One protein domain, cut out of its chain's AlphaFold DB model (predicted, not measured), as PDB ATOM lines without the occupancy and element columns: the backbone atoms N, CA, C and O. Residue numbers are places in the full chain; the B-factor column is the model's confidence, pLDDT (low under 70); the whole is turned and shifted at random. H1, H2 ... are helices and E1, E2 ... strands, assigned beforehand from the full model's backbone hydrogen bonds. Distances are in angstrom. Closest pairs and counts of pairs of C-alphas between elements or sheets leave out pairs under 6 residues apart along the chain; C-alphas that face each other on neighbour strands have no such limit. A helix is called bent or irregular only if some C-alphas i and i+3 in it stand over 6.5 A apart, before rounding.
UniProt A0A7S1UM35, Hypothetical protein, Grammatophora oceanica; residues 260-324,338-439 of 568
ATOM      1  N   PRO A 260     -56.582  54.633  58.531       73.44
ATOM      2  CA  PRO A 260     -56.618  53.200  58.770       73.44
ATOM      3  C   PRO A 260     -56.383  52.479  57.442       73.44
ATOM      4  O   PRO A 260     -57.108  52.683  56.466       73.44
ATOM      5  N   LEU A 261     -55.361  51.635  57.398       77.81
ATOM      6  CA  LEU A 261     -54.967  50.911  56.200       77.81
ATOM      7  C   LEU A 261     -54.700  49.451  56.555       77.81
ATOM      8  O   LEU A 261     -54.071  49.155  57.567       77.81
ATOM      9  N   SER A 262     -55.150  48.518  55.718       86.31
ATOM     10  CA  SER A 262     -54.703  47.133  55.867       86.31
ATOM     11  C   SER A 262     -53.259  47.007  55.379       86.31
ATOM     12  O   SER A 262     -52.891  47.602  54.359       86.31
ATOM     13  N   VAL A 263     -52.445  46.185  56.049       89.31
ATOM     14  CA  VAL A 263     -51.077  45.900  55.572       89.31
ATOM     15  C   VAL A 263     -51.094  45.379  54.127       89.31
ATOM     16  O   VAL A 263     -50.264  45.776  53.313       89.31
ATOM     17  N   ARG A 264     -52.098  44.568  53.762       89.88
ATOM     18  CA  ARG A 264     -52.277  44.042  52.398       89.88
ATOM     19  C   ARG A 264     -52.468  45.146  51.360       89.88
ATOM     20  O   ARG A 264     -51.915  45.050  50.267       89.88
ATOM     21  N   THR A 265     -53.214  46.203  51.690       89.69
ATOM     22  CA  THR A 265     -53.403  47.359  50.799       89.69
ATOM     23  C   THR A 265     -52.071  48.041  50.514       89.69
ATOM     24  O   THR A 265     -51.787  48.367  49.362       89.69
ATOM     25  N   LEU A 266     -51.243  48.234  51.542       89.75
ATOM     26  CA  LEU A 266     -49.949  48.889  51.384       89.75
ATOM     27  C   LEU A 266     -48.973  48.035  50.566       89.75
ATOM     28  O   LEU A 266     -48.392  48.533  49.606       89.75
ATOM     29  N   VAL A 267     -48.879  46.736  50.874       92.69
ATOM     30  CA  VAL A 267     -48.084  45.777  50.089       92.69
ATOM     31  C   VAL A 267     -48.526  45.783  48.627       92.69
ATOM     32  O   VAL A 267     -47.689  45.893  47.733       92.69
ATOM     33  N   SER A 268     -49.835  45.735  48.370       91.88
ATOM     34  CA  SER A 268     -50.381  45.758  47.008       91.88
ATOM     35  C   SER A 268     -49.983  47.028  46.262       91.88
ATOM     36  O   SER A 268     -49.522  46.936  45.128       91.88
ATOM     37  N   LYS A 269     -50.077  48.202  46.903       91.81
ATOM     38  CA  LYS A 269     -49.637  49.474  46.308       91.81
ATOM     39  C   LYS A 269     -48.145  49.462  45.964       91.81
ATOM     40  O   LYS A 269     -47.788  49.829  44.845       91.81
ATOM     41  N   CYS A 270     -47.285  49.004  46.875       93.31
ATOM     42  CA  CYS A 270     -45.840  48.909  46.641       93.31
ATOM     43  C   CYS A 270     -45.503  47.942  45.496       93.31
ATOM     44  O   CYS A 270     -44.742  48.295  44.593       93.31
ATOM     45  N   VAL A 271     -46.110  46.752  45.489       93.12
ATOM     46  CA  VAL A 271     -45.917  45.751  44.430       93.12
ATOM     47  C   VAL A 271     -46.407  46.285  43.086       93.12
ATOM     48  O   VAL A 271     -45.666  46.243  42.108       93.12
ATOM     49  N   GLN A 272     -47.614  46.844  43.023       92.31
ATOM     50  CA  GLN A 272     -48.164  47.417  41.793       92.31
ATOM     51  C   GLN A 272     -47.306  48.557  41.248       92.31
ATOM     52  O   GLN A 272     -47.089  48.616  40.039       92.31
ATOM     53  N   ARG A 273     -46.801  49.443  42.115       90.69
ATOM     54  CA  ARG A 273     -45.895  50.530  41.722       90.69
ATOM     55  C   ARG A 273     -44.607  49.970  41.126       90.69
ATOM     56  O   ARG A 273     -44.269  50.267  39.984       90.69
ATOM     57  N   ALA A 274     -43.957  49.045  41.829       89.88
ATOM     58  CA  ALA A 274     -42.739  48.403  41.344       89.88
ATOM     59  C   ALA A 274     -42.946  47.656  40.019       89.88
ATOM     60  O   ALA A 274     -42.065  47.681  39.154       89.88
ATOM     61  N   LEU A 275     -44.102  47.012  39.841       89.94
ATOM     62  CA  LEU A 275     -44.480  46.370  38.589       89.94
ATOM     63  C   LEU A 275     -44.759  47.396  37.492       89.94
ATOM     64  O   LEU A 275     -44.344  47.163  36.366       89.94
ATOM     65  N   ARG A 276     -45.417  48.522  37.773       86.62
ATOM     66  CA  ARG A 276     -45.763  49.555  36.782       86.62
ATOM     67  C   ARG A 276     -44.556  50.337  36.286       86.62
ATOM     68  O   ARG A 276     -44.491  50.587  35.088       86.62
ATOM     69  N   ASP A 277     -43.589  50.628  37.143       79.94
ATOM     70  CA  ASP A 277     -42.437  51.475  36.798       79.94
ATOM     71  C   ASP A 277     -41.169  50.657  36.464       79.94
ATOM     72  O   ASP A 277     -40.086  51.193  36.244       79.94
ATOM     73  N   GLY A 278     -41.290  49.324  36.401       71.62
ATOM     74  CA  GLY A 278     -40.204  48.425  36.009       71.62
ATOM     75  C   GLY A 278     -39.878  48.384  34.510       71.62
ATOM     76  O   GLY A 278     -40.669  48.862  33.688       71.62
ATOM     77  N   PRO A 279     -38.726  47.775  34.141       65.62
ATOM     78  CA  PRO A 279     -38.317  47.589  32.749       65.62
ATOM     79  C   PRO A 279     -39.419  46.907  31.920       65.62
ATOM     80  O   PRO A 279     -40.296  46.226  32.455       65.62
ATOM     81  N   THR A 280     -39.427  47.178  30.615       63.97
ATOM     82  CA  THR A 280     -40.513  46.832  29.680       63.97
ATOM     83  C   THR A 280     -40.844  45.333  29.639       63.97
ATOM     84  O   THR A 280     -40.082  44.487  30.099       63.97
ATOM     85  N   ASP A 281     -41.997  45.003  29.049       55.00
ATOM     86  CA  ASP A 281     -42.637  43.670  29.009       55.00
ATOM     87  C   ASP A 281     -41.811  42.533  28.362       55.00
ATOM     88  O   ASP A 281     -42.299  41.418  28.192       55.00
ATOM     89  N   SER A 282     -40.548  42.784  28.010       61.91
ATOM     90  CA  SER A 282     -39.576  41.768  27.602       61.91
ATOM     91  C   SER A 282     -38.979  40.986  28.781       61.91
ATOM     92  O   SER A 282     -38.308  39.974  28.560       61.91
ATOM     93  N   CYS A 283     -39.210  41.411  30.028       71.62
ATOM     94  CA  CYS A 283     -38.768  40.681  31.215       71.62
ATOM     95  C   CYS A 283     -39.580  39.393  31.439       71.62
ATOM     96  O   CYS A 283     -40.809  39.394  31.440       71.62
ATOM     97  N   GLY A 284     -38.884  38.276  31.675       83.25
ATOM     98  CA  GLY A 284     -39.523  37.000  31.999       83.25
ATOM     99  C   GLY A 284     -40.202  37.002  33.374       83.25
ATOM    100  O   GLY A 284     -39.841  37.776  34.262       83.25
ATOM    101  N   LEU A 285     -41.144  36.073  33.575       87.12
ATOM    102  CA  LEU A 285     -41.866  35.875  34.841       87.12
ATOM    103  C   LEU A 285     -40.954  35.838  36.092       87.12
ATOM    104  O   LEU A 285     -41.305  36.498  37.070       87.12
ATOM    105  N   PRO A 286     -39.781  35.165  36.092       88.75
ATOM    106  CA  PRO A 286     -38.901  35.153  37.263       88.75
ATOM    107  C   PRO A 286     -38.421  36.548  37.676       88.75
ATOM    108  O   PRO A 286     -38.391  36.862  38.859       88.75
ATOM    109  N   THR A 287     -38.102  37.410  36.708       87.88
ATOM    110  CA  THR A 287     -37.659  38.789  36.962       87.88
ATOM    111  C   THR A 287     -38.796  39.645  37.515       87.88
ATOM    112  O   THR A 287     -38.579  40.455  38.412       87.88
ATOM    113  N   ILE A 288     -40.017  39.441  37.011       89.62
ATOM    114  CA  ILE A 288     -41.221  40.139  37.478       89.62
ATOM    115  C   ILE A 288     -41.515  39.775  38.940       89.62
ATOM    116  O   ILE A 288     -41.688  40.666  39.771       89.62
ATOM    117  N   LEU A 289     -41.504  38.479  39.271       91.50
ATOM    118  CA  LEU A 289     -41.714  38.003  40.643       91.50
ATOM    119  C   LEU A 289     -40.585  38.452  41.575       91.50
ATOM    120  O   LEU A 289     -40.858  38.912  42.680       91.50
ATOM    121  N   GLN A 290     -39.328  38.391  41.129       90.81
ATOM    122  CA  GLN A 290     -38.191  38.879  41.912       90.81
ATOM    123  C   GLN A 290     -38.324  40.374  42.228       90.81
ATOM    124  O   GLN A 290     -38.056  40.779  43.356       90.81
ATOM    125  N   ARG A 291     -38.779  41.190  41.268       89.44
ATOM    126  CA  ARG A 291     -39.017  42.623  41.486       89.44
ATOM    127  C   ARG A 291     -40.157  42.873  42.472       89.44
ATOM    128  O   ARG A 291     -40.005  43.717  43.346       89.44
ATOM    129  N   ALA A 292     -41.260  42.130  42.368       92.00
ATOM    130  CA  ALA A 292     -42.354  42.209  43.335       92.00
ATOM    131  C   ALA A 292     -41.869  41.861  44.753       92.00
ATOM    132  O   ALA A 292     -42.113  42.618  45.687       92.00
ATOM    133  N   ARG A 293     -41.101  40.776  44.906       93.94
ATOM    134  CA  ARG A 293     -40.536  40.355  46.201       93.94
ATOM    135  C   ARG A 293     -39.551  41.367  46.776       93.94
ATOM    136  O   ARG A 293     -39.563  41.618  47.974       93.94
ATOM    137  N   ALA A 294     -38.742  41.997  45.928       92.06
ATOM    138  CA  ALA A 294     -37.776  43.006  46.353       92.06
ATOM    139  C   ALA A 294     -38.423  44.270  46.963       92.06
ATOM    140  O   ALA A 294     -37.713  45.054  47.582       92.06
ATOM    141  N   THR A 295     -39.743  44.471  46.832       93.62
ATOM    142  CA  THR A 295     -40.464  45.576  47.502       93.62
ATOM    143  C   THR A 295     -40.681  45.354  48.998       93.62
ATOM    144  O   THR A 295     -40.908  46.317  49.728       93.62
ATOM    145  N   LEU A 296     -40.645  44.099  49.457       94.88
ATOM    146  CA  LEU A 296     -41.171  43.716  50.765       94.88
ATOM    147  C   LEU A 296     -40.278  44.172  51.928       94.88
ATOM    148  O   LEU A 296     -40.788  44.728  52.897       94.88
ATOM    149  N   GLU A 297     -38.955  44.011  51.821       94.62
ATOM    150  CA  GLU A 297     -38.028  44.467  52.872       94.62
ATOM    151  C   GLU A 297     -37.936  46.005  52.947       94.62
ATOM    152  O   GLU A 297     -38.078  46.540  54.047       94.62
ATOM    153  N   PRO A 298     -37.799  46.758  51.830       94.25
ATOM    154  CA  PRO A 298     -37.845  48.222  51.884       94.25
ATOM    155  C   PRO A 298     -39.145  48.766  52.483       94.25
ATOM    156  O   PRO A 298     -39.122  49.802  53.141       94.25
ATOM    157  N   LEU A 299     -40.275  48.072  52.288       95.06
ATOM    158  CA  LEU A 299     -41.546  48.443  52.906       95.06
ATOM    159  C   LEU A 299     -41.490  48.323  54.435       95.06
ATOM    160  O   LEU A 299     -41.936  49.239  55.127       95.06
ATOM    161  N   LEU A 300     -40.934  47.229  54.967       94.00
ATOM    162  CA  LEU A 300     -40.747  47.067  56.413       94.00
ATOM    163  C   LEU A 300     -39.852  48.178  56.977       94.00
ATOM    164  O   LEU A 300     -40.230  48.823  57.953       94.00
ATOM    165  N   THR A 301     -38.732  48.470  56.311       93.94
ATOM    166  CA  THR A 301     -37.815  49.554  56.696       93.94
ATOM    167  C   THR A 301     -38.504  50.921  56.696       93.94
ATOM    168  O   THR A 301     -38.348  51.696  57.639       93.94
ATOM    169  N   ALA A 302     -39.304  51.219  55.668       92.56
ATOM    170  CA  ALA A 302     -40.039  52.480  55.563       92.56
ATOM    171  C   ALA A 302     -41.060  52.652  56.696       92.56
ATOM    172  O   ALA A 302     -41.207  53.738  57.262       92.56
ATOM    173  N   LEU A 303     -41.762  51.570  57.044       92.25
ATOM    174  CA  LEU A 303     -42.743  51.567  58.122       92.25
ATOM    175  C   LEU A 303     -42.088  51.741  59.493       92.25
ATOM    176  O   LEU A 303     -42.587  52.525  60.297       92.25
ATOM    177  N   GLU A 304     -40.948  51.093  59.743       91.56
ATOM    178  CA  GLU A 304     -40.179  51.291  60.976       91.56
ATOM    179  C   GLU A 304     -39.636  52.719  61.093       91.56
ATOM    180  O   GLU A 304     -39.785  53.343  62.145       91.56
ATOM    181  N   ALA A 305     -39.091  53.276  60.008       89.25
ATOM    182  CA  ALA A 305     -38.632  54.664  59.979       89.25
ATOM    183  C   ALA A 305     -39.781  55.648  60.262       89.25
ATOM    184  O   ALA A 305     -39.618  56.599  61.032       89.25
ATOM    185  N   THR A 306     -40.963  55.379  59.700       88.25
ATOM    186  CA  THR A 306     -42.183  56.147  59.988       88.25
ATOM    187  C   THR A 306     -42.578  55.996  61.461       88.25
ATOM    188  O   THR A 306     -42.886  56.983  62.125       88.25
ATOM    189  N   ALA A 307     -42.522  54.789  62.026       87.75
ATOM    190  CA  ALA A 307     -42.804  54.571  63.444       87.75
ATOM    191  C   ALA A 307     -41.871  55.401  64.342       87.75
ATOM    192  O   ALA A 307     -42.338  56.066  65.266       87.75
ATOM    193  N   ASP A 308     -40.570  55.414  64.048       86.44
ATOM    194  CA  ASP A 308     -39.563  56.137  64.832       86.44
ATOM    195  C   ASP A 308     -39.693  57.654  64.718       86.44
ATOM    196  O   ASP A 308     -39.605  58.363  65.726       86.44
ATOM    197  N   GLN A 309     -39.975  58.164  63.517       84.31
ATOM    198  CA  GLN A 309     -40.243  59.586  63.297       84.31
ATOM    199  C   GLN A 309     -41.410  60.082  64.167       84.31
ATOM    200  O   GLN A 309     -41.379  61.205  64.682       84.31
ATOM    201  N   PHE A 310     -42.424  59.236  64.363       78.00
ATOM    202  CA  PHE A 310     -43.639  59.574  65.099       78.00
ATOM    203  C   PHE A 310     -43.672  59.032  66.538       78.00
ATOM    204  O   PHE A 310     -44.592  59.373  67.277       78.00
ATOM    205  N   ALA A 311     -42.653  58.298  67.002       77.00
ATOM    206  CA  ALA A 311     -42.604  57.716  68.352       77.00
ATOM    207  C   ALA A 311     -42.668  58.771  69.474       77.00
ATOM    208  O   ALA A 311     -43.201  58.532  70.555       77.00
ATOM    209  N   SER A 312     -42.146  59.973  69.212       63.19
ATOM    210  CA  SER A 312     -42.224  61.110  70.142       63.19
ATOM    211  C   SER A 312     -43.559  61.864  70.081       63.19
ATOM    212  O   SER A 312     -43.863  62.665  70.971       63.19
ATOM    213  N   ARG A 313     -44.370  61.623  69.044       65.44
ATOM    214  CA  ARG A 313     -45.671  62.260  68.848       65.44
ATOM    215  C   ARG A 313     -46.744  61.410  69.528       65.44
ATOM    216  O   ARG A 313     -47.292  60.476  68.954       65.44
ATOM    217  N   LEU A 314     -47.077  61.787  70.763       57.66
ATOM    218  CA  LEU A 314     -48.236  61.267  71.492       57.66
ATOM    219  C   LEU A 314     -49.511  61.862  70.888       57.66
ATOM    220  O   LEU A 314     -50.083  62.831  71.392       57.66
ATOM    221  N   TRP A 315     -49.896  61.332  69.736       56.44
ATOM    222  CA  TRP A 315     -51.166  61.618  69.097       56.44
ATOM    223  C   TRP A 315     -51.998  60.338  69.132       56.44
ATOM    224  O   TRP A 315     -51.511  59.333  68.654       56.44
ATOM    225  N   PRO A 316     -53.209  60.327  69.693       52.78
ATOM    226  CA  PRO A 316     -53.695  61.321  70.639       52.78
ATOM    227  C   PRO A 316     -52.828  61.304  71.909       52.78
ATOM    228  O   PRO A 316     -52.108  60.345  72.175       52.78
ATOM    229  N   SER A 317     -52.878  62.371  72.709       50.81
ATOM    230  CA  SER A 317     -52.139  62.398  73.979       50.81
ATOM    231  C   SER A 317     -52.651  61.320  74.934       50.81
ATOM    232  O   SER A 317     -53.854  61.085  75.030       50.81
ATOM    233  N   VAL A 318     -51.743  60.743  75.727       53.47
ATOM    234  CA  VAL A 318     -52.058  59.790  76.810       53.47
ATOM    235  C   VAL A 318     -53.042  60.385  77.823       53.47
ATOM    236  O   VAL A 318     -53.802  59.655  78.445       53.47
ATOM    237  N   ALA A 319     -53.082  61.716  77.947       42.12
ATOM    238  CA  ALA A 319     -54.038  62.429  78.796       42.12
ATOM    239  C   ALA A 319     -55.516  62.183  78.430       42.12
ATOM    240  O   ALA A 319     -56.395  62.587  79.185       42.12
ATOM    241  N   PHE A 320     -55.785  61.563  77.278       45.47
ATOM    242  CA  PHE A 320     -57.127  61.261  76.779       45.47
ATOM    243  C   PHE A 320     -57.504  59.787  76.904       45.47
ATOM    244  O   PHE A 320     -58.637  59.430  76.591       45.47
ATOM    245  N   ALA A 321     -56.563  58.938  77.320       49.16
ATOM    246  CA  ALA A 321     -56.833  57.539  77.577       49.16
ATOM    247  C   ALA A 321     -57.558  57.377  78.918       49.16
ATOM    248  O   ALA A 321     -57.243  58.056  79.897       49.16
ATOM    249  N   ASP A 322     -58.537  56.481  78.949       48.09
ATOM    250  CA  ASP A 322     -59.168  56.003  80.167       48.09
ATOM    251  C   ASP A 322     -58.152  55.265  81.057       48.09
ATOM    252  O   ASP A 322     -56.957  55.152  80.760       48.09
ATOM    253  N   SER A 323     -58.627  54.753  82.190       49.47
ATOM    254  CA  SER A 323     -57.796  53.987  83.120       49.47
ATOM    255  C   SER A 323     -57.140  52.747  82.501       49.47
ATOM    256  O   SER A 323     -56.148  52.269  83.052       49.47
ATOM    257  N   ASP A 324     -57.664  52.253  81.378       50.06
ATOM    258  CA  ASP A 324     -57.186  51.073  80.660       50.06
ATOM    259  C   ASP A 324     -56.271  51.434  79.472       50.06
ATOM    260  O   ASP A 324     -55.795  50.552  78.756       50.06
ATOM    261  N   PRO A 338     -56.772  53.854  67.925       55.53
ATOM    262  CA  PRO A 338     -55.544  53.231  68.361       55.53
ATOM    263  C   PRO A 338     -55.030  53.966  69.605       55.53
ATOM    264  O   PRO A 338     -55.147  55.188  69.728       55.53
ATOM    265  N   SER A 339     -54.477  53.184  70.530       59.22
ATOM    266  CA  SER A 339     -53.724  53.668  71.687       59.22
ATOM    267  C   SER A 339     -52.810  54.849  71.296       59.22
ATOM    268  O   SER A 339     -52.360  54.908  70.147       59.22
ATOM    269  N   PRO A 340     -52.432  55.755  72.222       62.31
ATOM    270  CA  PRO A 340     -51.329  56.711  72.013       62.31
ATOM    271  C   PRO A 340     -50.039  56.069  71.448       62.31
ATOM    272  O   PRO A 340     -49.163  56.763  70.936       62.31
ATOM    273  N   THR A 341     -49.933  54.739  71.497       72.19
ATOM    274  CA  THR A 341     -48.925  53.908  70.834       72.19
ATOM    275  C   THR A 341     -49.320  53.443  69.420       72.19
ATOM    276  O   THR A 341     -48.913  52.364  69.007       72.19
ATOM    277  N   TRP A 342     -50.128  54.180  68.651       78.12
ATOM    278  CA  TRP A 342     -50.523  53.772  67.287       78.12
ATOM    279  C   TRP A 342     -49.316  53.541  66.372       78.12
ATOM    280  O   TRP A 342     -49.361  52.657  65.524       78.12
ATOM    281  N   HIS A 343     -48.222  54.279  66.574       84.00
ATOM    282  CA  HIS A 343     -46.966  54.092  65.847       84.00
ATOM    283  C   HIS A 343     -46.387  52.689  66.074       84.00
ATOM    284  O   HIS A 343     -45.730  52.147  65.192       84.00
ATOM    285  N   GLU A 344     -46.704  52.041  67.201       84.75
ATOM    286  CA  GLU A 344     -46.328  50.649  67.442       84.75
ATOM    287  C   GLU A 344     -47.017  49.693  66.459       84.75
ATOM    288  O   GLU A 344     -46.457  48.649  66.139       84.75
ATOM    289  N   THR A 345     -48.181  50.049  65.897       86.12
ATOM    290  CA  THR A 345     -48.835  49.242  64.844       86.12
ATOM    291  C   THR A 345     -48.009  49.171  63.558       86.12
ATOM    292  O   THR A 345     -48.149  48.209  62.812       86.12
ATOM    293  N   LEU A 346     -47.106  50.132  63.329       88.75
ATOM    294  CA  LEU A 346     -46.201  50.167  62.175       88.75
ATOM    295  C   LEU A 346     -44.925  49.336  62.383       88.75
ATOM    296  O   LEU A 346     -44.163  49.137  61.441       88.75
ATOM    297  N   ARG A 347     -44.671  48.850  63.605       90.44
ATOM    298  CA  ARG A 347     -43.478  48.053  63.920       90.44
ATOM    299  C   ARG A 347     -43.499  46.728  63.171       90.44
ATOM    300  O   ARG A 347     -44.556  46.106  63.035       90.44
ATOM    301  N   ARG A 348     -42.311  46.241  62.799       91.31
ATOM    302  CA  ARG A 348     -42.118  44.979  62.068       91.31
ATOM    303  C   ARG A 348     -42.923  43.823  62.647       91.31
ATOM    304  O   ARG A 348     -43.674  43.211  61.908       91.31
ATOM    305  N   GLN A 349     -42.924  43.629  63.966       89.25
ATOM    306  CA  GLN A 349     -43.690  42.559  64.629       89.25
ATOM    307  C   GLN A 349     -45.196  42.509  64.281       89.25
ATOM    308  O   GLN A 349     -45.798  41.440  64.320       89.25
ATOM    309  N   ASN A 350     -45.811  43.650  63.950       87.25
ATOM    310  CA  ASN A 350     -47.240  43.755  63.637       87.25
ATOM    311  C   ASN A 350     -47.533  43.645  62.131       87.25
ATOM    312  O   ASN A 350     -48.660  43.341  61.735       87.25
ATOM    313  N   VAL A 351     -46.525  43.889  61.295       90.19
ATOM    314  CA  VAL A 351     -46.644  43.988  59.834       90.19
ATOM    315  C   VAL A 351     -46.066  42.750  59.141       90.19
ATOM    316  O   VAL A 351     -46.635  42.265  58.162       90.19
ATOM    317  N   GLU A 352     -44.976  42.207  59.684       91.94
ATOM    318  CA  GLU A 352     -44.194  41.081  59.167       91.94
ATOM    319  C   GLU A 352     -45.046  39.845  58.853       91.94
ATOM    320  O   GLU A 352     -44.921  39.359  57.736       91.94
ATOM    321  N   PRO A 353     -46.029  39.408  59.671       91.31
ATOM    322  CA  PRO A 353     -46.860  38.251  59.313       91.31
ATOM    323  C   PRO A 353     -47.619  38.404  57.981       91.31
ATOM    324  O   PRO A 353     -47.838  37.431  57.259       91.31
ATOM    325  N   CYS A 354     -48.037  39.627  57.638       89.81
ATOM    326  CA  CYS A 354     -48.700  39.911  56.363       89.81
ATOM    327  C   CYS A 354     -47.710  40.042  55.205       89.81
ATOM    328  O   CYS A 354     -48.048  39.696  54.073       89.81
ATOM    329  N   VAL A 355     -46.511  40.552  55.478       91.81
ATOM    330  CA  VAL A 355     -45.434  40.658  54.488       91.81
ATOM    331  C   VAL A 355     -44.872  39.273  54.159       91.81
ATOM    332  O   VAL A 355     -44.712  38.955  52.984       91.81
ATOM    333  N   ASP A 356     -44.705  38.406  55.155       92.81
ATOM    334  CA  ASP A 356     -44.324  37.000  54.998       92.81
ATOM    335  C   ASP A 356     -45.356  36.225  54.182       92.81
ATOM    336  O   ASP A 356     -44.998  35.412  53.330       92.81
ATOM    337  N   LEU A 357     -46.651  36.500  54.389       91.62
ATOM    338  CA  LEU A 357     -47.708  35.933  53.554       91.62
ATOM    339  C   LEU A 357     -47.552  36.371  52.091       91.62
ATOM    340  O   LEU A 357     -47.676  35.540  51.193       91.62
ATOM    341  N   ALA A 358     -47.259  37.651  51.837       91.56
ATOM    342  CA  ALA A 358     -47.001  38.135  50.481       91.56
ATOM    343  C   ALA A 358     -45.763  37.471  49.860       91.56
ATOM    344  O   ALA A 358     -45.817  37.051  48.703       91.56
ATOM    345  N   ASP A 359     -44.670  37.333  50.618       95.00
ATOM    346  CA  ASP A 359     -43.459  36.655  50.143       95.00
ATOM    347  C   ASP A 359     -43.741  35.181  49.829       95.00
ATOM    348  O   ASP A 359     -43.383  34.701  48.752       95.00
ATOM    349  N   TYR A 360     -44.461  34.482  50.711       94.88
ATOM    350  CA  TYR A 360     -44.888  33.101  50.499       94.88
ATOM    351  C   TYR A 360     -45.719  32.947  49.222       94.88
ATOM    352  O   TYR A 360     -45.454  32.040  48.428       94.88
ATOM    353  N   LEU A 361     -46.697  33.834  49.000       92.94
ATOM    354  CA  LEU A 361     -47.527  33.834  47.795       92.94
ATOM    355  C   LEU A 361     -46.676  34.057  46.539       92.94
ATOM    356  O   LEU A 361     -46.802  33.311  45.570       92.94
ATOM    357  N   LEU A 362     -45.759  35.026  46.561       93.88
ATOM    358  CA  LEU A 362     -44.874  35.335  45.433       93.88
ATOM    359  C   LEU A 362     -43.859  34.222  45.110       93.88
ATOM    360  O   LEU A 362     -43.277  34.226  44.024       93.88
ATOM    361  N   GLN A 363     -43.639  33.273  46.026       92.62
ATOM    362  CA  GLN A 363     -42.851  32.059  45.786       92.62
ATOM    363  C   GLN A 363     -43.664  30.919  45.148       92.62
ATOM    364  O   GLN A 363     -43.072  29.954  44.657       92.62
ATOM    365  N   GLN A 364     -44.998  30.998  45.150       92.94
ATOM    366  CA  GLN A 364     -45.852  29.953  44.589       92.94
ATOM    367  C   GLN A 364     -45.818  29.933  43.052       92.94
ATOM    368  O   GLN A 364     -45.548  30.950  42.406       92.94
ATOM    369  N   PRO A 365     -46.154  28.786  42.428       90.62
ATOM    370  CA  PRO A 365     -46.458  28.741  41.003       90.62
ATOM    371  C   PRO A 365     -47.532  29.772  40.633       90.62
ATOM    372  O   PRO A 365     -48.521  29.918  41.350       90.62
ATOM    373  N   LEU A 366     -47.371  30.441  39.485       89.00
ATOM    374  CA  LEU A 366     -48.259  31.529  39.053       89.00
ATOM    375  C   LEU A 366     -49.765  31.188  39.116       89.00
ATOM    376  O   LEU A 366     -50.513  32.039  39.586       89.00
ATOM    377  N   PRO A 367     -50.234  29.987  38.712       88.88
ATOM    378  CA  PRO A 367     -51.650  29.641  38.838       88.88
ATOM    379  C   PRO A 367     -52.159  29.701  40.285       88.88
ATOM    380  O   PRO A 367     -53.213  30.274  40.532       88.88
ATOM    381  N   ASN A 368     -51.374  29.188  41.238       91.81
ATOM    382  CA  ASN A 368     -51.729  29.172  42.658       91.81
ATOM    383  C   ASN A 368     -51.677  30.583  43.261       91.81
ATOM    384  O   ASN A 368     -52.526  30.945  44.069       91.81
ATOM    385  N   LEU A 369     -50.686  31.388  42.856       93.44
ATOM    386  CA  LEU A 369     -50.593  32.797  43.237       93.44
ATOM    387  C   LEU A 369     -51.836  33.568  42.774       93.44
ATOM    388  O   LEU A 369     -52.428  34.299  43.559       93.44
ATOM    389  N   LEU A 370     -52.244  33.400  41.514       92.38
ATOM    390  CA  LEU A 370     -53.421  34.082  40.980       92.38
ATOM    391  C   LEU A 370     -54.697  33.634  41.685       92.38
ATOM    392  O   LEU A 370     -55.471  34.494  42.088       92.38
ATOM    393  N   GLU A 371     -54.885  32.326  41.878       90.00
ATOM    394  CA  GLU A 371     -56.037  31.783  42.606       90.00
ATOM    395  C   GLU A 371     -56.174  32.415  43.997       90.00
ATOM    396  O   GLU A 371     -57.261  32.861  44.348       90.00
ATOM    397  N   ALA A 372     -55.067  32.557  44.732       89.69
ATOM    398  CA  ALA A 372     -55.060  33.190  46.050       89.69
ATOM    399  C   ALA A 372     -55.291  34.715  46.010       89.69
ATOM    400  O   ALA A 372     -55.957  35.263  46.881       89.69
ATOM    401  N   LEU A 373     -54.746  35.433  45.021       90.00
ATOM    402  CA  LEU A 373     -54.914  36.893  44.930       90.00
ATOM    403  C   LEU A 373     -56.326  37.302  44.482       90.00
ATOM    404  O   LEU A 373     -56.810  38.362  44.881       90.00
ATOM    405  N   VAL A 374     -56.976  36.483  43.647       90.75
ATOM    406  CA  VAL A 374     -58.303  36.770  43.077       90.75
ATOM    407  C   VAL A 374     -59.424  35.912  43.670       90.75
ATOM    408  O   VAL A 374     -60.518  35.895  43.108       90.75
ATOM    409  N   GLU A 375     -59.196  35.239  44.805       86.88
ATOM    410  CA  GLU A 375     -60.174  34.346  45.457       86.88
ATOM    411  C   GLU A 375     -61.528  35.039  45.693       86.88
ATOM    412  O   GLU A 375     -62.594  34.471  45.453       86.88
ATOM    413  N   SER A 376     -61.485  36.310  46.101       82.12
ATOM    414  CA  SER A 376     -62.668  37.141  46.359       82.12
ATOM    415  C   SER A 376     -63.134  37.976  45.159       82.12
ATOM    416  O   SER A 376     -64.117  38.717  45.261       82.12
ATOM    417  N   ALA A 377     -62.454  37.885  44.014       85.62
ATOM    418  CA  ALA A 377     -62.766  38.698  42.849       85.62
ATOM    419  C   ALA A 377     -63.978  38.144  42.068       85.62
ATOM    420  O   ALA A 377     -64.203  36.932  42.005       85.62
ATOM    421  N   PRO A 378     -64.762  39.007  41.395       87.12
ATOM    422  CA  PRO A 378     -65.793  38.566  40.467       87.12
ATOM    423  C   PRO A 378     -65.225  37.658  39.370       87.12
ATOM    424  O   PRO A 378     -64.124  37.883  38.868       87.12
ATOM    425  N   LEU A 379     -66.031  36.700  38.903       87.81
ATOM    426  CA  LEU A 379     -65.650  35.771  37.826       87.81
ATOM    427  C   LEU A 379     -65.112  36.479  36.571       87.81
ATOM    428  O   LEU A 379     -64.235  35.944  35.898       87.81
ATOM    429  N   SER A 380     -65.604  37.683  36.260       89.81
ATOM    430  CA  SER A 380     -65.107  38.487  35.138       89.81
ATOM    431  C   SER A 380     -63.634  38.865  35.301       89.81
ATOM    432  O   SER A 380     -62.875  38.733  34.346       89.81
ATOM    433  N   VAL A 381     -63.220  39.265  36.504       88.88
ATOM    434  CA  VAL A 381     -61.833  39.631  36.821       88.88
ATOM    435  C   VAL A 381     -60.949  38.392  36.785       88.88
ATOM    436  O   VAL A 381     -59.949  38.379  36.077       88.88
ATOM    437  N   ALA A 382     -61.366  37.309  37.447       89.19
ATOM    438  CA  ALA A 382     -60.623  36.049  37.420       89.19
ATOM    439  C   ALA A 382     -60.423  35.537  35.978       89.19
ATOM    440  O   ALA A 382     -59.321  35.143  35.593       89.19
ATOM    441  N   SER A 383     -61.464  35.621  35.137       91.69
ATOM    442  CA  SER A 383     -61.376  35.255  33.715       91.69
ATOM    443  C   SER A 383     -60.456  36.178  32.909       91.69
ATOM    444  O   SER A 383     -59.775  35.726  31.981       91.69
ATOM    445  N   HIS A 384     -60.397  37.461  33.271       94.19
ATOM    446  CA  HIS A 384     -59.526  38.435  32.630       94.19
ATOM    447  C   HIS A 384     -58.057  38.189  32.994       94.19
ATOM    448  O   HIS A 384     -57.232  38.038  32.092       94.19
ATOM    449  N   CYS A 385     -57.743  37.998  34.280       92.62
ATOM    450  CA  CYS A 385     -56.412  37.589  34.735       92.62
ATOM    451  C   CYS A 385     -55.959  36.285  34.053       92.62
ATOM    452  O   CYS A 385     -54.845  36.208  33.537       92.62
ATOM    453  N   GLN A 386     -56.842  35.287  33.939       92.25
ATOM    454  CA  GLN A 386     -56.542  34.039  33.227       92.25
ATOM    455  C   GLN A 386     -56.219  34.270  31.738       92.25
ATOM    456  O   GLN A 386     -55.321  33.633  31.173       92.25
ATOM    457  N   SER A 387     -56.931  35.199  31.094       94.19
ATOM    458  CA  SER A 387     -56.693  35.578  29.696       94.19
ATOM    459  C   SER A 387     -55.338  36.272  29.527       94.19
ATOM    460  O   SER A 387     -54.573  35.906  28.632       94.19
ATOM    461  N   LEU A 388     -54.990  37.200  30.428       92.62
ATOM    462  CA  LEU A 388     -53.686  37.873  30.456       92.62
ATOM    463  C   LEU A 388     -52.539  36.884  30.693       92.62
ATOM    464  O   LEU A 388     -51.515  36.950  30.011       92.62
ATOM    465  N   MET A 389     -52.723  35.927  31.604       91.12
ATOM    466  CA  MET A 389     -51.752  34.858  31.838       91.12
ATOM    467  C   MET A 389     -51.539  34.008  30.577       91.12
ATOM    468  O   MET A 389     -50.397  33.744  30.201       91.12
ATOM    469  N   THR A 390     -52.616  33.628  29.882       91.25
ATOM    470  CA  THR A 390     -52.544  32.851  28.627       91.25
ATOM    471  C   THR A 390     -51.827  33.633  27.520       91.25
ATOM    472  O   THR A 390     -51.030  33.069  26.769       91.25
ATOM    473  N   ALA A 391     -52.039  34.952  27.469       90.12
ATOM    474  CA  ALA A 391     -51.348  35.877  26.572       90.12
ATOM    475  C   ALA A 391     -49.897  36.193  26.995       90.12
ATOM    476  O   ALA A 391     -49.226  36.979  26.328       90.12
ATOM    477  N   ARG A 392     -49.393  35.586  28.082       88.88
ATOM    478  CA  ARG A 392     -48.064  35.836  28.676       88.88
ATOM    479  C   ARG A 392     -47.843  37.288  29.116       88.88
ATOM    480  O   ARG A 392     -46.706  37.724  29.280       88.88
ATOM    481  N   MET A 393     -48.921  38.025  29.368       89.69
ATOM    482  CA  MET A 393     -48.901  39.390  29.896       89.69
ATOM    483  C   MET A 393     -48.823  39.364  31.429       89.69
ATOM    484  O   MET A 393     -49.724  39.820  32.132       89.69
ATOM    485  N   TYR A 394     -47.744  38.786  31.961       90.19
ATOM    486  CA  TYR A 394     -47.614  38.490  33.394       90.19
ATOM    487  C   TYR A 394     -47.643  39.738  34.281       90.19
ATOM    488  O   TYR A 394     -48.234  39.716  35.355       90.19
ATOM    489  N   ARG A 395     -47.046  40.841  33.821       89.69
ATOM    490  CA  ARG A 395     -47.021  42.122  34.540       89.69
ATOM    491  C   ARG A 395     -48.427  42.678  34.749       89.69
ATOM    492  O   ARG A 395     -48.795  42.982  35.880       89.69
ATOM    493  N   SER A 396     -49.204  42.784  33.673       90.94
ATOM    494  CA  SER A 396     -50.593  43.250  33.721       90.94
ATOM    495  C   SER A 396     -51.443  42.319  34.580       90.94
ATOM    496  O   SER A 396     -52.138  42.787  35.474       90.94
ATOM    497  N   CYS A 397     -51.291  41.004  34.384       92.31
ATOM    498  CA  CYS A 397     -51.999  39.991  35.157       92.31
ATOM    499  C   CYS A 397     -51.764  40.139  36.668       92.31
ATOM    500  O   CYS A 397     -52.719  40.120  37.437       92.31
ATOM    501  N   LEU A 398     -50.507  40.296  37.095       92.25
ATOM    502  CA  LEU A 398     -50.165  40.451  38.510       92.25
ATOM    503  C   LEU A 398     -50.598  41.811  39.058       92.25
ATOM    504  O   LEU A 398     -51.105  41.871  40.171       92.25
ATOM    505  N   THR A 399     -50.443  42.888  38.285       91.62
ATOM    506  CA  THR A 399     -50.879  44.233  38.700       91.62
ATOM    507  C   THR A 399     -52.368  44.237  39.042       91.62
ATOM    508  O   THR A 399     -52.757  44.754  40.088       91.62
ATOM    509  N   GLU A 400     -53.178  43.608  38.193       90.56
ATOM    510  CA  GLU A 400     -54.623  43.501  38.381       90.56
ATOM    511  C   GLU A 400     -54.995  42.529  39.505       90.56
ATOM    512  O   GLU A 400     -55.835  42.852  40.339       90.56
ATOM    513  N   ALA A 401     -54.316  41.383  39.612       91.38
ATOM    514  CA  ALA A 401     -54.547  40.444  40.711       91.38
ATOM    515  C   ALA A 401     -54.270  41.081  42.088       91.38
ATOM    516  O   ALA A 401     -55.077  40.957  43.008       91.38
ATOM    517  N   PHE A 402     -53.177  41.842  42.219       91.25
ATOM    518  CA  PHE A 402     -52.860  42.575  43.450       91.25
ATOM    519  C   PHE A 402     -53.842  43.715  43.756       91.25
ATOM    520  O   PHE A 402     -53.915  44.150  44.900       91.25
ATOM    521  N   GLU A 403     -54.635  44.186  42.791       89.44
ATOM    522  CA  GLU A 403     -55.684  45.179  43.064       89.44
ATOM    523  C   GLU A 403     -56.832  44.583  43.888       89.44
ATOM    524  O   GLU A 403     -57.475  45.277  44.679       89.44
ATOM    525  N   TRP A 404     -57.070  43.281  43.719       87.31
ATOM    526  CA  TRP A 404     -58.162  42.559  44.365       87.31
ATOM    527  C   TRP A 404     -57.775  41.925  45.697       87.31
ATOM    528  O   TRP A 404     -58.638  41.768  46.559       87.31
ATOM    529  N   TRP A 405     -56.488  41.659  45.919       87.31
ATOM    530  CA  TRP A 405     -56.001  41.033  47.150       87.31
ATOM    531  C   TRP A 405     -56.413  41.746  48.462       87.31
ATOM    532  O   TRP A 405     -56.758  41.066  49.432       87.31
ATOM    533  N   PRO A 406     -56.465  43.093  48.540       81.62
ATOM    534  CA  PRO A 406     -56.912  43.787  49.750       81.62
ATOM    535  C   PRO A 406     -58.413  43.673  50.055       81.62
ATOM    536  O   PRO A 406     -58.820  44.063  51.146       81.62
ATOM    537  N   ARG A 407     -59.242  43.202  49.111       74.31
ATOM    538  CA  ARG A 407     -60.716  43.240  49.213       74.31
ATOM    539  C   ARG A 407     -61.327  42.029  49.922       74.31
ATOM    540  O   ARG A 407     -62.545  41.965  50.082       74.31
ATOM    541  N   GLU A 408     -60.507  41.082  50.374       64.75
ATOM    542  CA  GLU A 408     -60.983  39.958  51.179       64.75
ATOM    543  C   GLU A 408     -61.615  40.414  52.499       64.75
ATOM    544  O   GLU A 408     -61.040  41.186  53.267       64.75
ATOM    545  N   GLN A 409     -62.792  39.859  52.804       46.66
ATOM    546  CA  GLN A 409     -63.487  40.017  54.083       46.66
ATOM    547  C   GLN A 409     -62.810  39.174  55.175       46.66
ATOM    548  O   GLN A 409     -63.359  38.205  55.690       46.66
ATOM    549  N   GLY A 410     -61.587  39.543  55.524       52.84
ATOM    550  CA  GLY A 410     -60.833  38.990  56.638       52.84
ATOM    551  C   GLY A 410     -59.876  40.067  57.098       52.84
ATOM    552  O   GLY A 410     -58.862  40.293  56.446       52.84
ATOM    553  N   ALA A 411     -60.243  40.780  58.166       53.38
ATOM    554  CA  ALA A 411     -59.494  41.910  58.700       53.38
ATOM    555  C   ALA A 411     -58.056  41.485  59.037       53.38
ATOM    556  O   ALA A 411     -57.774  40.994  60.128       53.38
ATOM    557  N   GLY A 412     -57.143  41.653  58.078       64.50
ATOM    558  CA  GLY A 412     -55.719  41.666  58.365       64.50
ATOM    559  C   GLY A 412     -55.412  42.767  59.387       64.50
ATOM    560  O   GLY A 412     -56.252  43.648  59.605       64.50
ATOM    561  N   PRO A 413     -54.226  42.744  60.017       76.12
ATOM    562  CA  PRO A 413     -53.799  43.815  60.906       76.12
ATOM    563  C   PRO A 413     -54.005  45.170  60.220       76.12
ATOM    564  O   PRO A 413     -53.515  45.413  59.111       76.12
ATOM    565  N   ILE A 414     -54.808  46.014  60.869       80.81
ATOM    566  CA  ILE A 414     -55.023  47.398  60.466       80.81
ATOM    567  C   ILE A 414     -53.897  48.203  61.095       80.81
ATOM    568  O   ILE A 414     -53.713  48.182  62.314       80.81
ATOM    569  N   ILE A 415     -53.154  48.902  60.250       84.31
ATOM    570  CA  ILE A 415     -52.153  49.877  60.659       84.31
ATOM    571  C   ILE A 415     -52.715  51.281  60.488       84.31
ATOM    572  O   ILE A 415     -53.610  51.518  59.674       84.31
ATOM    573  N   PHE A 416     -52.173  52.219  61.253       80.31
ATOM    574  CA  PHE A 416     -52.552  53.622  61.163       80.31
ATOM    575  C   PHE A 416     -51.369  54.422  60.641       80.31
ATOM    576  O   PHE A 416     -50.331  54.499  61.292       80.31
ATOM    577  N   VAL A 417     -51.526  54.993  59.449       78.94
ATOM    578  CA  VAL A 417     -50.466  55.741  58.759       78.94
ATOM    579  C   VAL A 417     -50.860  57.218  58.709       78.94
ATOM    580  O   VAL A 417     -52.018  57.503  58.390       78.94
ATOM    581  N   PRO A 418     -49.955  58.170  59.002       76.38
ATOM    582  CA  PRO A 418     -50.259  59.588  58.854       76.38
ATOM    583  C   PRO A 418     -50.679  59.952  57.425       76.38
ATOM    584  O   PRO A 418     -50.246  59.336  56.446       76.38
ATOM    585  N   GLY A 419     -51.536  60.961  57.289       69.94
ATOM    586  CA  GLY A 419     -51.960  61.489  56.000       69.94
ATOM    587  C   GLY A 419     -50.746  61.891  55.161       69.94
ATOM    588  O   GLY A 419     -49.783  62.450  55.670       69.94
ATOM    589  N   GLY A 420     -50.757  61.559  53.868       70.56
ATOM    590  CA  GLY A 420     -49.631  61.821  52.962       70.56
ATOM    591  C   GLY A 420     -48.458  60.837  53.062       70.56
ATOM    592  O   GLY A 420     -47.798  60.610  52.052       70.56
ATOM    593  N   MET A 421     -48.259  60.162  54.201       81.44
ATOM    594  CA  MET A 421     -47.141  59.220  54.376       81.44
ATOM    595  C   MET A 421     -47.294  57.941  53.550       81.44
ATOM    596  O   MET A 421     -46.304  57.294  53.239       81.44
ATOM    597  N   VAL A 422     -48.513  57.569  53.145       84.19
ATOM    598  CA  VAL A 422     -48.726  56.388  52.287       84.19
ATOM    599  C   VAL A 422     -47.968  56.525  50.965       84.19
ATOM    600  O   VAL A 422     -47.278  55.592  50.562       84.19
ATOM    601  N   ASP A 423     -48.067  57.681  50.308       83.88
ATOM    602  CA  ASP A 423     -47.376  57.911  49.039       83.88
ATOM    603  C   ASP A 423     -45.869  58.078  49.256       83.88
ATOM    604  O   ASP A 423     -45.081  57.601  48.446       83.88
ATOM    605  N   GLU A 424     -45.445  58.687  50.368       85.94
ATOM    606  CA  GLU A 424     -44.027  58.791  50.737       85.94
ATOM    607  C   GLU A 424     -43.387  57.419  50.972       85.94
ATOM    608  O   GLU A 424     -42.314  57.154  50.435       85.94
ATOM    609  N   ILE A 425     -44.072  56.517  51.683       89.62
ATOM    610  CA  ILE A 425     -43.636  55.129  51.887       89.62
ATOM    611  C   ILE A 425     -43.523  54.408  50.539       89.62
ATOM    612  O   ILE A 425     -42.505  53.778  50.260       89.62
ATOM    613  N   VAL A 426     -44.540  54.517  49.677       89.94
ATOM    614  CA  VAL A 426     -44.520  53.885  48.346       89.94
ATOM    615  C   VAL A 426     -43.365  54.428  47.495       89.94
ATOM    616  O   VAL A 426     -42.648  53.645  46.873       89.94
ATOM    617  N   ASN A 427     -43.143  55.744  47.510       88.81
ATOM    618  CA  ASN A 427     -42.051  56.392  46.783       88.81
ATOM    619  C   ASN A 427     -40.674  55.999  47.338       88.81
ATOM    620  O   ASN A 427     -39.745  55.789  46.563       88.81
ATOM    621  N   TYR A 428     -40.535  55.871  48.659       91.00
ATOM    622  CA  TYR A 428     -39.305  55.398  49.293       91.00
ATOM    623  C   TYR A 428     -38.961  53.973  48.839       91.00
ATOM    624  O   TYR A 428     -37.843  53.719  48.392       91.00
ATOM    625  N   VAL A 429     -39.940  53.060  48.864       91.38
ATOM    626  CA  VAL A 429     -39.763  51.674  48.393       91.38
ATOM    627  C   VAL A 429     -39.332  51.639  46.925       91.38
ATOM    628  O   VAL A 429     -38.447  50.870  46.549       91.38
ATOM    629  N   GLU A 430     -39.932  52.485  46.086       88.19
ATOM    630  CA  GLU A 430     -39.568  52.614  44.673       88.19
ATOM    631  C   GLU A 430     -38.126  53.122  44.486       88.19
ATOM    632  O   GLU A 430     -37.380  52.594  43.658       88.19
ATOM    633  N   GLN A 431     -37.702  54.112  45.276       87.38
ATOM    634  CA  GLN A 431     -36.345  54.659  45.221       87.38
ATOM    635  C   GLN A 431     -35.285  53.634  45.642       87.38
ATOM    636  O   GLN A 431     -34.276  53.489  44.948       87.38
ATOM    637  N   GLU A 432     -35.520  52.887  46.722       87.38
ATOM    638  CA  GLU A 432     -34.616  51.823  47.192       87.38
ATOM    639  C   GLU A 432     -34.456  50.701  46.153       87.38
ATOM    640  O   GLU A 432     -33.358  50.172  45.935       87.38
ATOM    641  N   LEU A 433     -35.538  50.379  45.438       85.44
ATOM    642  CA  LEU A 433     -35.503  49.441  44.316       85.44
ATOM    643  C   LEU A 433     -34.646  49.949  43.151       85.44
ATOM    644  O   LEU A 433     -33.920  49.155  42.549       85.44
ATOM    645  N   GLY A 434     -34.720  51.244  42.830       77.25
ATOM    646  CA  GLY A 434     -33.894  51.864  41.790       77.25
ATOM    647  C   GLY A 434     -32.403  51.836  42.139       77.25
ATOM    648  O   GLY A 434     -31.583  51.402  41.332       77.25
ATOM    649  N   GLN A 435     -32.058  52.197  43.377       73.25
ATOM    650  CA  GLN A 435     -30.671  52.210  43.854       73.25
ATOM    651  C   GLN A 435     -30.054  50.805  43.910       73.25
ATOM    652  O   GLN A 435     -28.892  50.614  43.545       73.25
ATOM    653  N   SER A 436     -30.839  49.794  44.292       61.22
ATOM    654  CA  SER A 436     -30.381  48.399  44.344       61.22
ATOM    655  C   SER A 436     -30.042  47.819  42.960       61.22
ATOM    656  O   SER A 436     -29.208  46.915  42.860       61.22
ATOM    657  N   GLN A 437     -30.650  48.337  41.883       56.62
ATOM    658  CA  GLN A 437     -30.383  47.898  40.506       56.62
ATOM    659  C   GLN A 437     -29.131  48.550  39.891       56.62
ATOM    660  O   GLN A 437     -28.439  47.898  39.107       56.62
ATOM    661  N   ASP A 438     -28.790  49.781  40.282       50.31
ATOM    662  CA  ASP A 438     -27.612  50.497  39.763       50.31
ATOM    663  C   ASP A 438     -26.283  49.983  40.347       50.31
ATOM    664  O   ASP A 438     -25.235  50.029  39.694       50.31
ATOM    665  N   VAL A 439     -26.304  49.411  41.555       46.56
ATOM    666  CA  VAL A 439     -25.103  48.816  42.165       46.56
ATOM    667  C   VAL A 439     -24.695  47.522  41.449       46.56
ATOM    668  O   VAL A 439     -23.502  47.253  41.298       46.56
TER     669      VAL A 439
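What this domain is: This is residues 260 to 324 and 338 to 439 of the 568 residues of the protein "Hypothetical protein" of Grammatophora oceanica (UniProt A0A7S1UM35). Helix H1 runs through the middle of a helical cluster, with H2, H3, H5, H8 and H9 packed round it. H6 and H7 pack on H8, while beyond the beginning of H1 the short strands E1 and E2 pair, with the small helix H4 packed on E2; H9 crosses H1 and H3, and its end at residue 439 points outward. The printed part has 167 residues, with named elements in the order E1, H1 to H8, E2, H9; it is mostly helix, and its sheet, E1 - E2, is antiparallel. The whole is compact, with a radius of gyration of the C-alphas of 17.3 A and spans of 59, 41 and 24 A.

Where its parts are: E1 is residues 260 to 262, beginning at C-alpha 260 (-56.618, 53.200, 58.770). H1, residues 263 to 276, is 19.9 A long; H2 is residues 285 to 293; H3, residues 296 to 310, is 21.5 A. After the cut come H4, residues 342 to 346, and H5, residues 348 to 362, 19.4 A and irregular, with C-alphas 350 and 353 7.0 A apart. H6 is residues 366 to 373, and H7, residues 379 to 390, is 16.3 A. H8, residues 394 to 407, is 21.1 A and only just irregular, with C-alphas 403 and 406 6.9 A apart. E2 is residues 414 to 418, and H9, residues 421 to 439, is 27.3 A, ending at C-alpha 439 (-25.103, 48.816, 42.165).

How they stand to each other: H1 is the hub, touching five helices. H8 touches it at a shallow tilt of 18 degrees, opposite ways, closest at the C-alphas of Thr 265 and Pro 406, 5.1 A. H1 touches H5 with residues 263 to 267 alone, at a steep tilt of 49 degrees, closest at the C-alphas of Val 263 and Val 351, 6.4 A. H9 touches H1 at a steep tilt of 46 degrees, the same way; the C-alphas of Cys 270 and Val 426 are closest, 5.4 A. H1 and H2 form a helical hairpin, closest at the C-alphas of Val 271 and Ala 292, 5.1 A. H3 touches H4, closest at the C-alphas of Ala 307 and His 343, 4.8 A. H6 touches H8 at the C-alphas of Leu 373 and Trp 405, 4.8 A, their closest pair. H7 and H8 form a helical hairpin, closest at the C-alphas of Cys 385 and Cys 397, 5.0 A. Between E1 and E2, N 261 and O 415 are within hydrogen-bond range at 2.9 A. Every O i to N i+4 pair is within range in H1, H2, H3, H6, H7 and H9, against 9 of 11 in H5, 7 of 10 in H8 and 0 of 1 in H4, where 2 of 2 O i to N i+3 pairs are.

The domain as a whole: The C-alphas of Ser 323 and Ala 391 are farthest apart, 59.7 A. Residues 325 to 337 are not printed; C-alphas 324 and 338 are 12.6 A apart across this cut. Of the links printed whole, none is long. Mean pLDDT of the printed part is 82.3; 30 residues are under 70, among them 312 to 324 and 436 to 439.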